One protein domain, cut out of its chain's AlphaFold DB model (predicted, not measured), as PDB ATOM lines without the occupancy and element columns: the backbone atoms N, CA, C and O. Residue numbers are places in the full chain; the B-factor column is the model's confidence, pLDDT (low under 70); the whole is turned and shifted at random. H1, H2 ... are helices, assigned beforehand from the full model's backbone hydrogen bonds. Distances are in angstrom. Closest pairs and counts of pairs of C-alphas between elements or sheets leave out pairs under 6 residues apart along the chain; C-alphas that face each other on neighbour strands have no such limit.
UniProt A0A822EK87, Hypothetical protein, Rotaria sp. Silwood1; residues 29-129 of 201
ATOM      1  N   ILE A  29      10.456 -17.479  19.216       57.75
ATOM      2  CA  ILE A  29       9.850 -16.534  20.169       57.75
ATOM      3  C   ILE A  29      10.825 -16.139  21.300       57.75
ATOM      4  O   ILE A  29      10.945 -14.940  21.549       57.75
ATOM      5  N   PRO A  30      11.586 -17.060  21.933       58.56
ATOM      6  CA  PRO A  30      12.460 -16.726  23.069       58.56
ATOM      7  C   PRO A  30      13.509 -15.640  22.778       58.56
ATOM      8  O   PRO A  30      13.542 -14.606  23.448       58.56
ATOM      9  N   ALA A  31      14.323 -15.820  21.731       58.47
ATOM     10  CA  ALA A  31      15.366 -14.852  21.371       58.47
ATOM     11  C   ALA A  31      14.795 -13.547  20.812       58.47
ATOM     12  O   ALA A  31      15.375 -12.477  21.021       58.47
ATOM     13  N   LEU A  32      13.661 -13.620  20.108       60.62
ATOM     14  CA  LEU A  32      12.993 -12.430  19.601       60.62
ATOM     15  C   LEU A  32      12.476 -11.564  20.759       60.62
ATOM     16  O   LEU A  32      12.681 -10.354  20.735       60.62
ATOM     17  N   MET A  33      11.904 -12.180  21.801       61.44
ATOM     18  CA  MET A  33      11.449 -11.475  23.002       61.44
ATOM     19  C   MET A  33      12.602 -10.773  23.726       61.44
ATOM     20  O   MET A  33      12.511  -9.573  23.983       61.44
ATOM     21  N   ALA A  34      13.704 -11.470  24.017       66.19
ATOM     22  CA  ALA A  34      14.849 -10.860  24.706       66.19
ATOM     23  C   ALA A  34      15.439  -9.682  23.911       66.19
ATOM     24  O   ALA A  34      15.708  -8.611  24.447       66.19
ATOM     25  N   THR A  35      15.574  -9.832  22.598       71.00
ATOM     26  CA  THR A  35      16.130  -8.775  21.745       71.00
ATOM     27  C   THR A  35      15.202  -7.571  21.634       71.00
ATOM     28  O   THR A  35      15.632  -6.425  21.780       71.00
ATOM     29  N   GLU A  36      13.921  -7.809  21.357       71.00
ATOM     30  CA  GLU A  36      12.955  -6.733  21.167       71.00
ATOM     31  C   GLU A  36      12.769  -5.928  22.457       71.00
ATOM     32  O   GLU A  36      12.731  -4.699  22.422       71.00
ATOM     33  N   THR A  37      12.718  -6.600  23.607       80.00
ATOM     34  CA  THR A  37      12.624  -5.942  24.916       80.00
ATOM     35  C   THR A  37      13.869  -5.124  25.252       80.00
ATOM     36  O   THR A  37      13.720  -3.990  25.706       80.00
ATOM     37  N   VAL A  38      15.081  -5.620  24.971       85.31
ATOM     38  CA  VAL A  38      16.325  -4.844  25.132       85.31
ATOM     39  C   VAL A  38      16.296  -3.591  24.260       85.31
ATOM     40  O   VAL A  38      16.580  -2.498  24.751       85.31
ATOM     41  N   TYR A  39      15.884  -3.700  22.995       81.88
ATOM     42  CA  TYR A  39      15.781  -2.533  22.117       81.88
ATOM     43  C   TYR A  39      14.708  -1.538  22.589       81.88
ATOM     44  O   TYR A  39      14.967  -0.338  22.660       81.88
ATOM     45  N   ARG A  40      13.532  -2.017  23.009       80.19
ATOM     46  CA  ARG A  40      12.500  -1.169  23.634       80.19
ATOM     47  C   ARG A  40      13.022  -0.493  24.902       80.19
ATOM     48  O   ARG A  40      12.699   0.664  25.164       80.19
ATOM     49  N   ARG A  41      13.863  -1.173  25.683       89.06
ATOM     50  CA  ARG A  41      14.486  -0.591  26.876       89.06
ATOM     51  C   ARG A  41      15.458   0.528  26.519       89.06
ATOM     52  O   ARG A  41      15.397   1.571  27.159       89.06
ATOM     53  N   VAL A  42      16.278   0.357  25.480       84.62
ATOM     54  CA  VAL A  42      17.137   1.425  24.927       84.62
ATOM     55  C   VAL A  42      16.298   2.654  24.562       84.62
ATOM     56  O   VAL A  42      16.671   3.774  24.911       84.62
ATOM     57  N   GLN A  43      15.134   2.453  23.936       83.94
ATOM     58  CA  GLN A  43      14.218   3.548  23.605       83.94
ATOM     59  C   GLN A  43      13.662   4.242  24.856       83.94
ATOM     60  O   GLN A  43      13.708   5.467  24.951       83.94
ATOM     61  N   ASN A  44      13.201   3.468  25.839       88.12
ATOM     62  CA  ASN A  44      12.641   3.994  27.088       88.12
ATOM     63  C   ASN A  44      13.668   4.747  27.947       88.12
ATOM     64  O   ASN A  44      13.290   5.616  28.725       88.12
ATOM     65  N   LEU A  45      14.955   4.420  27.814       90.81
ATOM     66  CA  LEU A  45      16.055   5.122  28.480       90.81
ATOM     67  C   LEU A  45      16.493   6.397  27.734       90.81
ATOM     68  O   LEU A  45      17.418   7.070  28.176       90.81
ATOM     69  N   GLY A  46      15.862   6.734  26.601       85.44
ATOM     70  CA  GLY A  46      16.227   7.905  25.796       85.44
ATOM     71  C   GLY A  46      17.527   7.736  25.002       85.44
ATOM     72  O   GLY A  46      18.047   8.708  24.462       85.44
ATOM     73  N   LEU A  47      18.041   6.509  24.883       85.62
ATOM     74  CA  LEU A  47      19.341   6.210  24.273       85.62
ATOM     75  C   LEU A  47      19.277   6.038  22.745       85.62
ATOM     76  O   LEU A  47      20.264   5.638  22.135       85.62
ATOM     77  N   CYS A  48      18.137   6.321  22.103       80.12
ATOM     78  CA  CYS A  48      17.944   6.126  20.659       80.12
ATOM     79  C   CYS A  48      19.003   6.833  19.812       80.12
ATOM     80  O   CYS A  48      19.590   6.209  18.930       80.12
ATOM     81  N   MET A  49      19.235   8.121  20.074       78.06
ATOM     82  CA  MET A  49      20.189   8.919  19.303       78.06
ATOM     83  C   MET A  49      21.619   8.466  19.584       78.06
ATOM     84  O   MET A  49      22.353   8.163  18.654       78.06
ATOM     85  N   THR A  50      21.967   8.255  20.854       81.62
ATOM     86  CA  THR A  50      23.279   7.729  21.253       81.62
ATOM     87  C   THR A  50      23.576   6.372  20.613       81.62
ATOM     88  O   THR A  50      24.677   6.139  20.134       81.62
ATOM     89  N   TYR A  51      22.584   5.485  20.520       81.69
ATOM     90  CA  TYR A  51      22.713   4.205  19.823       81.69
ATOM     91  C   TYR A  51      22.945   4.361  18.306       81.69
ATOM     92  O   TYR A  51      23.567   3.496  17.682       81.69
ATOM     93  N   VAL A  52      22.440   5.425  17.677       78.75
ATOM     94  CA  VAL A  52      22.651   5.713  16.246       78.75
ATOM     95  C   VAL A  52      23.999   6.394  16.005       78.75
ATOM     96  O   VAL A  52      24.694   6.046  15.048       78.75
ATOM     97  N   ASP A  53      24.414   7.280  16.897       82.81
ATOM     98  CA  ASP A  53      25.584   8.129  16.685       82.81
ATOM     99  C   ASP A  53      26.883   7.463  17.171       82.81
ATOM    100  O   ASP A  53      27.925   7.596  16.530       82.81
ATOM    101  N   ASP A  54      26.820   6.662  18.239       86.88
ATOM    102  CA  ASP A  54      27.983   6.024  18.859       86.88
ATOM    103  C   ASP A  54      28.089   4.532  18.483       86.88
ATOM    104  O   ASP A  54      27.193   3.709  18.720       86.88
ATOM    105  N   ILE A  55      29.213   4.167  17.858       86.12
ATOM    106  CA  ILE A  55      29.478   2.801  17.401       86.12
ATOM    107  C   ILE A  55      29.780   1.825  18.540       86.12
ATOM    108  O   ILE A  55      29.400   0.655  18.432       86.12
ATOM    109  N   ASP A  56      30.406   2.276  19.620       88.75
ATOM    110  CA  ASP A  56      30.794   1.438  20.753       88.75
ATOM    111  C   ASP A  56      29.571   1.112  21.609       88.75
ATOM    112  O   ASP A  56      29.356  -0.047  21.984       88.75
ATOM    113  N   ILE A  57      28.695   2.100  21.810       88.94
ATOM    114  CA  ILE A  57      27.383   1.919  22.442       88.94
ATOM    115  C   ILE A  57      26.542   0.934  21.636       88.94
ATOM    116  O   ILE A  57      26.060  -0.070  22.167       88.94
ATOM    117  N   ARG A  58      26.412   1.162  20.325       88.75
ATOM    118  CA  ARG A  58      25.665   0.269  19.433       88.75
ATOM    119  C   ARG A  58      26.203  -1.154  19.451       88.75
ATOM    120  O   ARG A  58      25.426  -2.109  19.464       88.75
ATOM    121  N   THR A  59      27.522  -1.306  19.430       86.25
ATOM    122  CA  THR A  59      28.175  -2.616  19.460       86.25
ATOM    123  C   THR A  59      27.918  -3.321  20.786       86.25
ATOM    124  O   THR A  59      27.605  -4.509  20.784       86.25
ATOM    125  N   SER A  60      27.967  -2.600  21.905       90.81
ATOM    126  CA  SER A  60      27.733  -3.161  23.240       90.81
ATOM    127  C   SER A  60      26.279  -3.587  23.440       90.81
ATOM    128  O   SER A  60      26.028  -4.706  23.879       90.81
ATOM    129  N   VAL A  61      25.313  -2.773  22.997       87.94
ATOM    130  CA  VAL A  61      23.886  -3.145  22.975       87.94
ATOM    131  C   VAL A  61      23.653  -4.386  22.107       87.94
ATOM    132  O   VAL A  61      22.902  -5.282  22.483       87.94
ATOM    133  N   ARG A  62      24.322  -4.490  20.953       85.12
ATOM    134  CA  ARG A  62      24.232  -5.683  20.097       85.12
ATOM    135  C   ARG A  62      24.821  -6.918  20.762       85.12
ATOM    136  O   ARG A  62      24.165  -7.952  20.744       85.12
ATOM    137  N   LYS A  63      26.002  -6.816  21.377       87.50
ATOM    138  CA  LYS A  63      26.602  -7.916  22.149       87.50
ATOM    139  C   LYS A  63      25.669  -8.377  23.271       87.50
ATOM    140  O   LYS A  63      25.461  -9.575  23.421       87.50
ATOM    141  N   LEU A  64      25.022  -7.448  23.971       90.25
ATOM    142  CA  LEU A  64      24.024  -7.767  24.991       90.25
ATOM    143  C   LEU A  64      22.859  -8.597  24.417       90.25
ATOM    144  O   LEU A  64      22.508  -9.636  24.963       90.25
ATOM    145  N   MET A  65      22.323  -8.208  23.254       84.88
ATOM    146  CA  MET A  65      21.269  -8.976  22.572       84.88
ATOM    147  C   MET A  65      21.740 -10.371  22.118       84.88
ATOM    148  O   MET A  65      20.944 -11.307  22.083       84.88
ATOM    149  N   THR A  66      23.029 -10.552  21.807       83.12
ATOM    150  CA  THR A  66      23.563 -11.874  21.420       83.12
ATOM    151  C   THR A  66      23.665 -12.872  22.562       83.12
ATOM    152  O   THR A  66      23.768 -14.068  22.301       83.12
ATOM    153  N   LEU A  67      23.594 -12.431  23.819       87.94
ATOM    154  CA  LEU A  67      23.640 -13.348  24.958       87.94
ATOM    155  C   LEU A  67      22.492 -14.367  24.917       87.94
ATOM    156  O   LEU A  67      22.668 -15.508  25.334       87.94
ATOM    157  N   ALA A  68      21.356 -14.003  24.315       85.00
ATOM    158  CA  ALA A  68      20.213 -14.893  24.131       85.00
ATOM    159  C   ALA A  68      20.503 -16.106  23.233       85.00
ATOM    160  O   ALA A  68      19.740 -17.065  23.261       85.00
ATOM    161  N   VAL A  69      21.575 -16.100  22.434       81.25
ATOM    162  CA  VAL A  69      21.937 -17.233  21.562       81.25
ATOM    163  C   VAL A  69      23.184 -17.985  22.028       81.25
ATOM    164  O   VAL A  69      23.576 -18.964  21.394       81.25
ATOM    165  N   LEU A  70      23.810 -17.557  23.125       84.62
ATOM    166  CA  LEU A  70      24.959 -18.250  23.701       84.62
ATOM    167  C   LEU A  70      24.531 -19.485  24.501       84.62
ATOM    168  O   LEU A  70      23.439 -19.480  25.078       84.62
ATOM    169  N   PRO A  71      25.398 -20.515  24.593       89.12
ATOM    170  CA  PRO A  71      25.193 -21.612  25.532       89.12
ATOM    171  C   PRO A  71      24.891 -21.051  26.920       89.12
ATOM    172  O   PRO A  71      25.581 -20.136  27.373       89.12
ATOM    173  N   VAL A  72      23.861 -21.578  27.584       90.12
ATOM    174  CA  VAL A  72      23.367 -21.044  28.866       90.12
ATOM    175  C   VAL A  72      24.487 -20.962  29.911       90.12
ATOM    176  O   VAL A  72      24.567 -19.985  30.646       90.12
ATOM    177  N   ASP A  73      25.407 -21.931  29.919       92.69
ATOM    178  CA  ASP A  73      26.570 -21.969  30.815       92.69
ATOM    179  C   ASP A  73      27.614 -20.869  30.544       92.69
ATOM    180  O   ASP A  73      28.479 -20.617  31.381       92.69
ATOM    181  N   LYS A  74      27.552 -20.210  29.382       93.38
ATOM    182  CA  LYS A  74      28.460 -19.127  28.971       93.38
ATOM    183  C   LYS A  74      27.849 -17.737  29.087       93.38
ATOM    184  O   LYS A  74      28.588 -16.765  28.975       93.38
ATOM    185  N   VAL A  75      26.537 -17.632  29.304       93.00
ATOM    186  CA  VAL A  75      25.818 -16.350  29.337       93.00
ATOM    187  C   VAL A  75      26.372 -15.420  30.414       93.00
ATOM    188  O   VAL A  75      26.730 -14.295  30.082       93.00
ATOM    189  N   GLN A  76      26.491 -15.896  31.659       94.94
ATOM    190  CA  GLN A  76      26.977 -15.075  32.776       94.94
ATOM    191  C   GLN A  76      28.382 -14.540  32.502       94.94
ATOM    192  O   GLN A  76      28.607 -13.338  32.530       94.94
ATOM    193  N   VAL A  77      29.310 -15.431  32.143       95.56
ATOM    194  CA  VAL A  77      30.708 -15.060  31.879       95.56
ATOM    195  C   VAL A  77      30.796 -14.039  30.744       95.56
ATOM    196  O   VAL A  77      31.514 -13.052  30.851       95.56
ATOM    197  N   ALA A  78      30.029 -14.234  29.668       94.25
ATOM    198  CA  ALA A  78      30.011 -13.302  28.547       94.25
ATOM    199  C   ALA A  78      29.386 -11.942  28.903       94.25
ATOM    200  O   ALA A  78      29.792 -10.923  28.340       94.25
ATOM    201  N   PHE A  79      28.407 -11.911  29.812       96.31
ATOM    202  CA  PHE A  79      27.842 -10.672  30.342       96.31
ATOM    203  C   PHE A  79      28.865  -9.922  31.206       96.31
ATOM    204  O   PHE A  79      29.130  -8.747  30.948       96.31
ATOM    205  N   ASP A  80      29.518 -10.611  32.142       96.25
ATOM    206  CA  ASP A  80      30.542 -10.030  33.018       96.25
ATOM    207  C   ASP A  80      31.724  -9.477  32.203       96.25
ATOM    208  O   ASP A  80      32.197  -8.358  32.438       96.25
ATOM    209  N   ASP A  81      32.166 -10.225  31.184       95.31
ATOM    210  CA  ASP A  81      33.202  -9.801  30.241       95.31
ATOM    211  C   ASP A  81      32.773  -8.564  29.444       95.31
ATOM    212  O   ASP A  81      33.586  -7.666  29.207       95.31
ATOM    213  N   LEU A  82      31.507  -8.492  29.019       94.31
ATOM    214  CA  LEU A  82      30.969  -7.332  28.314       94.31
ATOM    215  C   LEU A  82      30.993  -6.095  29.215       94.31
ATOM    216  O   LEU A  82      31.464  -5.040  28.785       94.31
ATOM    217  N   CYS A  83      30.529  -6.221  30.457       93.94
ATOM    218  CA  CYS A  83      30.522  -5.126  31.419       93.94
ATOM    219  C   CYS A  83      31.944  -4.683  31.778       93.94
ATOM    220  O   CYS A  83      32.217  -3.485  31.803       93.94
ATOM    221  N   THR A  84      32.873  -5.619  31.979       93.88
ATOM    222  CA  THR A  84      34.252  -5.327  32.406       93.88
ATOM    223  C   THR A  84      35.083  -4.690  31.295       93.88
ATOM    224  O   THR A  84      35.767  -3.691  31.535       93.88
ATOM    225  N   ASN A  85      34.994  -5.226  30.075       92.62
ATOM    226  CA  ASN A  85      35.809  -4.789  28.937       92.62
ATOM    227  C   ASN A  85      35.229  -3.577  28.188       92.62
ATOM    228  O   ASN A  85      35.859  -3.070  27.261       92.62
ATOM    229  N   SER A  86      34.035  -3.109  28.560       92.56
ATOM    230  CA  SER A  86      33.478  -1.865  28.024       92.56
ATOM    231  C   SER A  86      34.294  -0.649  28.481       92.56
ATOM    232  O   SER A  86      34.793  -0.610  29.610       92.56
ATOM    233  N   SER A  87      34.419   0.359  27.613       93.62
ATOM    234  CA  SER A  87      35.026   1.642  27.982       93.62
ATOM    235  C   SER A  87      34.195   2.349  29.057       93.62
ATOM    236  O   SER A  87      32.999   2.089  29.191       93.62
ATOM    237  N   ASP A  88      34.809   3.260  29.813       94.19
ATOM    238  CA  ASP A  88      34.122   3.953  30.912       94.19
ATOM    239  C   ASP A  88      32.885   4.727  30.426       94.19
ATOM    240  O   ASP A  88      31.827   4.642  31.043       94.19
ATOM    241  N   ASN A  89      32.968   5.358  29.245       93.12
ATOM    242  CA  ASN A  89      31.827   6.015  28.594       93.12
ATOM    243  C   ASN A  89      30.663   5.045  28.318       93.12
ATOM    244  O   ASN A  89      29.499   5.368  28.559       93.12
ATOM    245  N   VAL A  90      30.965   3.837  27.826       94.50
ATOM    246  CA  VAL A  90      29.949   2.809  27.561       94.50
ATOM    247  C   VAL A  90      29.344   2.304  28.865       94.50
ATOM    248  O   VAL A  90      28.125   2.167  28.948       94.50
ATOM    249  N   LYS A  91      30.177   2.055  29.884       94.19
ATOM    250  CA  LYS A  91      29.729   1.613  31.210       94.19
ATOM    251  C   LYS A  91      28.775   2.618  31.839       94.19
ATOM    252  O   LYS A  91      27.721   2.213  32.311       94.19
ATOM    253  N   GLU A  92      29.118   3.904  31.811       95.31
ATOM    254  CA  GLU A  92      28.285   4.974  32.358       95.31
ATOM    255  C   GLU A  92      26.969   5.108  31.580       95.31
ATOM    256  O   GLU A  92      25.885   5.049  32.161       95.31
ATOM    257  N   THR A  93      27.050   5.191  30.250       94.88
ATOM    258  CA  THR A  93      25.882   5.394  29.382       94.88
ATOM    259  C   THR A  93      24.909   4.211  29.418       94.88
ATOM    260  O   THR A  93      23.692   4.400  29.418       94.88
ATOM    261  N   LEU A  94      25.424   2.977  29.438       96.06
ATOM    262  CA  LEU A  94      24.615   1.754  29.423       96.06
ATOM    263  C   LEU A  94      24.354   1.173  30.813       96.06
ATOM    264  O   LEU A  94      23.709   0.130  30.897       96.06
ATOM    265  N   HIS A  95      24.776   1.834  31.895       95.56
ATOM    266  CA  HIS A  95      24.666   1.305  33.257       95.56
ATOM    267  C   HIS A  95      23.255   0.794  33.584       95.56
ATOM    268  O   HIS A  95      23.074  -0.364  33.959       95.56
ATOM    269  N   GLN A  96      22.230   1.622  33.351       95.75
ATOM    270  CA  GLN A  96      20.834   1.251  33.616       95.75
ATOM    271  C   GLN A  96      20.338   0.100  32.731       95.75
ATOM    272  O   GLN A  96      19.437  -0.638  33.129       95.75
ATOM    273  N   LEU A  97      20.900  -0.055  31.530       95.38
ATOM    274  CA  LEU A  97      20.566  -1.157  30.635       95.38
ATOM    275  C   LEU A  97      21.217  -2.464  31.096       95.38
ATOM    276  O   LEU A  97      20.556  -3.497  31.054       95.38
ATOM    277  N   PHE A  98      22.473  -2.420  31.554       96.00
ATOM    278  CA  PHE A  98      23.162  -3.586  32.108       96.00
ATOM    279  C   PHE A  98      22.480  -4.083  33.379       96.00
ATOM    280  O   PHE A  98      22.122  -5.254  33.431       96.00
ATOM    281  N   VAL A  99      22.175  -3.188  34.324       95.75
ATOM    282  CA  VAL A  99      21.427  -3.537  35.547       95.75
ATOM    283  C   VAL A  99      20.061  -4.134  35.208       95.75
ATOM    284  O   VAL A  99      19.651  -5.138  35.778       95.75
ATOM    285  N   TYR A 100      19.345  -3.545  34.244       95.25
ATOM    286  CA  TYR A 100      18.079  -4.113  33.786       95.25
ATOM    287  C   TYR A 100      18.251  -5.527  33.222       95.25
ATOM    288  O   TYR A 100      17.419  -6.388  33.491       95.25
ATOM    289  N   PHE A 101      19.285  -5.754  32.411       93.75
ATOM    290  CA  PHE A 101      19.488  -7.042  31.766       93.75
ATOM    291  C   PHE A 101      19.854  -8.134  32.771       93.75
ATOM    292  O   PHE A 101      19.298  -9.226  32.692       93.75
ATOM    293  N   GLU A 102      20.742  -7.821  33.714       95.06
ATOM    294  CA  GLU A 102      21.141  -8.719  34.795       95.06
ATOM    295  C   GLU A 102      19.925  -9.145  35.623       95.06
ATOM    296  O   GLU A 102      19.556 -10.318  35.621       95.06
ATOM    297  N   ASN A 103      19.201  -8.182  36.197       94.12
ATOM    298  CA  ASN A 103      18.051  -8.488  37.045       94.12
ATOM    299  C   ASN A 103      16.965  -9.248  36.268       94.12
ATOM    300  O   ASN A 103      16.507 -10.306  36.687       94.12
ATOM    301  N   GLN A 104      16.562  -8.743  35.097       90.56
ATOM    302  CA  GLN A 104      15.434  -9.320  34.367       90.56
ATOM    303  C   GLN A 104      15.769 -10.687  33.772       90.56
ATOM    304  O   GLN A 104      14.969 -11.615  33.882       90.56
ATOM    305  N   TRP A 105      16.889 -10.807  33.058       90.88
ATOM    306  CA  TRP A 105      17.151 -11.961  32.192       90.88
ATOM    307  C   TRP A 105      18.105 -12.968  32.817       90.88
ATOM    308  O   TRP A 105      17.949 -14.162  32.574       90.88
ATOM    309  N   ILE A 106      19.070 -12.520  33.618       91.50
ATOM    310  CA  ILE A 106      20.027 -13.418  34.265       91.50
ATOM    311  C   ILE A 106      19.457 -13.953  35.584       91.50
ATOM    312  O   ILE A 106      19.519 -15.161  35.815       91.50
ATOM    313  N   GLU A 107      18.876 -13.091  36.420       92.00
ATOM    314  CA  GLU A 107      18.422 -13.472  37.764       92.00
ATOM    315  C   GLU A 107      16.958 -13.937  37.810       92.00
ATOM    316  O   GLU A 107      16.664 -15.014  38.333       92.00
ATOM    317  N   GLU A 108      16.025 -13.141  37.277       90.44
ATOM    318  CA  GLU A 108      14.585 -13.360  37.481       90.44
ATOM    319  C   GLU A 108      13.944 -14.304  36.451       90.44
ATOM    320  O   GLU A 108      13.038 -15.074  36.787       90.44
ATOM    321  N   THR A 109      14.381 -14.261  35.186       87.50
ATOM    322  CA  THR A 109      13.743 -15.033  34.107       87.50
ATOM    323  C   THR A 109      14.479 -16.349  33.839       87.50
ATOM    324  O   THR A 109      15.649 -16.330  33.449       87.50
ATOM    325  N   PRO A 110      13.798 -17.513  33.908       87.44
ATOM    326  CA  PRO A 110      14.404 -18.793  33.553       87.44
ATOM    327  C   PRO A 110      14.953 -18.789  32.122       87.44
ATOM    328  O   PRO A 110      14.250 -18.417  31.178       87.44
ATOM    329  N   SER A 111      16.183 -19.275  31.941       84.81
ATOM    330  CA  SER A 111      16.868 -19.292  30.640       84.81
ATOM    331  C   SER A 111      16.073 -19.996  29.538       84.81
ATOM    332  O   SER A 111      16.112 -19.559  28.395       84.81
ATOM    333  N   SER A 112      15.260 -21.003  29.864       81.81
ATOM    334  CA  SER A 112      14.379 -21.689  28.904       81.81
ATOM    335  C   SER A 112      13.342 -20.784  28.223       81.81
ATOM    336  O   SER A 112      12.774 -21.178  27.207       81.81
ATOM    337  N   VAL A 113      13.045 -19.610  28.791       79.25
ATOM    338  CA  VAL A 113      12.032 -18.670  28.281       79.25
ATOM    339  C   VAL A 113      12.611 -17.703  27.249       79.25
ATOM    340  O   VAL A 113      11.883 -17.242  26.372       79.25
ATOM    341  N   TRP A 114      13.902 -17.382  27.343       80.12
ATOM    342  CA  TRP A 114      14.507 -16.274  26.596       80.12
ATOM    343  C   TRP A 114      15.793 -16.651  25.862       80.12
ATOM    344  O   TRP A 114      16.106 -16.074  24.820       80.12
ATOM    345  N   ASN A 115      16.524 -17.642  26.370       84.44
ATOM    346  CA  ASN A 115      17.684 -18.188  25.698       84.44
ATOM    347  C   ASN A 115      17.212 -19.147  24.599       84.44
ATOM    348  O   ASN A 115      16.388 -20.035  24.811       84.44
ATOM    349  N   ALA A 116      17.735 -18.944  23.404       77.56
ATOM    350  CA  ALA A 116      17.385 -19.698  22.220       77.56
ATOM    351  C   ALA A 116      18.548 -20.562  21.713       77.56
ATOM    352  O   ALA A 116      18.473 -21.111  20.615       77.56
ATOM    353  N   HIS A 117      19.626 -20.709  22.485       78.69
ATOM    354  CA  HIS A 117      20.740 -21.564  22.107       78.69
ATOM    355  C   HIS A 117      20.273 -22.998  21.832       78.69
ATOM    356  O   HIS A 117      19.607 -23.636  22.646       78.69
ATOM    357  N   GLY A 118      20.664 -23.530  20.672       69.69
ATOM    358  CA  GLY A 118      20.286 -24.876  20.240       69.69
ATOM    359  C   GLY A 118      18.876 -24.982  19.649       69.69
ATOM    360  O   GLY A 118      18.516 -26.054  19.159       69.69
ATOM    361  N   LEU A 119      18.097 -23.894  19.621       67.19
ATOM    362  CA  LEU A 119      16.840 -23.842  18.878       67.19
ATOM    363  C   LEU A 119      17.116 -23.624  17.387       67.19
ATOM    364  O   LEU A 119      18.034 -22.909  16.987       67.19
ATOM    365  N   GLN A 120      16.302 -24.236  16.524       53.66
ATOM    366  CA  GLN A 120      16.360 -23.928  15.099       53.66
ATOM    367  C   GLN A 120      15.695 -22.576  14.839       53.66
ATOM    368  O   GLN A 120      14.469 -22.459  14.816       53.66
ATOM    369  N   HIS A 121      16.528 -21.557  14.641       54.09
ATOM    370  CA  HIS A 121      16.088 -20.201  14.342       54.09
ATOM    371  C   HIS A 121      15.631 -20.080  12.884       54.09
ATOM    372  O   HIS A 121      16.436 -20.194  11.956       54.09
ATOM    373  N   ARG A 122      14.343 -19.809  12.675       50.69
ATOM    374  CA  ARG A 122      13.842 -19.126  11.478       50.69
ATOM    375  C   ARG A 122      12.664 -18.257  11.885       50.69
ATOM    376  O   ARG A 122      11.541 -18.741  11.961       50.69
ATOM    377  N   THR A 123      12.949 -16.987  12.129       42.91
ATOM    378  CA  THR A 123      11.926 -15.954  12.245       42.91
ATOM    379  C   THR A 123      11.830 -15.210  10.910       42.91
ATOM    380  O   THR A 123      12.621 -15.422   9.991       42.91
ATOM    381  N   ASN A 124      10.775 -14.425  10.745       39.56
ATOM    382  CA  ASN A 124      10.509 -13.559   9.595       39.56
ATOM    383  C   ASN A 124      10.205 -12.124  10.071       39.56
ATOM    384  O   ASN A 124       9.526 -11.361   9.383       39.56
ATOM    385  N   SER A 125      10.675 -11.759  11.270       45.03
ATOM    386  CA  SER A 125      10.353 -10.480  11.910       45.03
ATOM    387  C   SER A 125      11.198  -9.342  11.333       45.03
ATOM    388  O   SER A 125      12.391  -9.486  11.087       45.03
ATOM    389  N   ILE A 126      10.609  -8.157  11.166       41.50
ATOM    390  CA  ILE A 126      11.310  -6.933  10.739       41.50
ATOM    391  C   ILE A 126      12.460  -6.554  11.697       41.50
ATOM    392  O   ILE A 126      13.473  -6.010  11.256       41.50
ATOM    393  N   CYS A 127      12.368  -6.913  12.983       41.00
ATOM    394  CA  CYS A 127      13.456  -6.732  13.954       41.00
ATOM    395  C   CYS A 127      14.662  -7.648  13.676       41.00
ATOM    396  O   CYS A 127      15.796  -7.333  14.045       41.00
ATOM    397  N   GLU A 128      14.440  -8.749  12.957       47.06
ATOM    398  CA  GLU A 128      15.472  -9.679  12.517       47.06
ATOM    399  C   GLU A 128      16.352  -9.079  11.419       47.06
ATOM    400  O   GLU A 128      17.497  -9.488  11.314       47.06
ATOM    401  N   GLY A 129      15.936  -8.042  10.677       46.22
ATOM    402  CA  GLY A 129      16.824  -7.375   9.712       46.22
ATOM    403  C   GLY A 129      18.191  -6.997  10.310       46.22
ATOM    404  O   GLY A 129      19.212  -7.121   9.640       46.22
TER     405      GLY A 129
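This is residues 29 to 129 of the 201 residues of the protein "Hypothetical protein" of Rotaria sp. Silwood1 (UniProt A0A822EK87). H1, H3, H4 and H5 make an up-and-down bundle, each running against the one before, with short H2 across one end and short H6 by the other. The printed part has 101 residues with six named helices, H1 to H6, and is all helix. It is compact, radius of gyration of the C-alphas 13.1 A, spanning 35 by 29 by 20 A.

H1, residues 29 to 44, touches H3, residues 55 to 69, opposite ways; their closest C-alphas, Thr 35 and Met 65, are 5.2 A apart. H3 and H4, residues 72 to 85, form a hairpin. H2, residues 48 to 53, touches H3 only at the corner. H5, residues 88 to 108, touches H3 with residues 90 to 94 alone. H6, residues 111 to 114, touches H1. Every O i to N i+4 pair is within hydrogen-bond range in H1 and H2, 9 of 11 in H3, 8 of 10 in H4 and 13 of 17 in H5.

H1 begins at C-alpha 29 (9.850, -16.534, 20.169); H5, 26.9 A long, ends at C-alpha 108 (14.585, -13.360, 37.481).

The printed part has no cut. Residues 29 to 34 and 118 to 129 have pLDDT under 70.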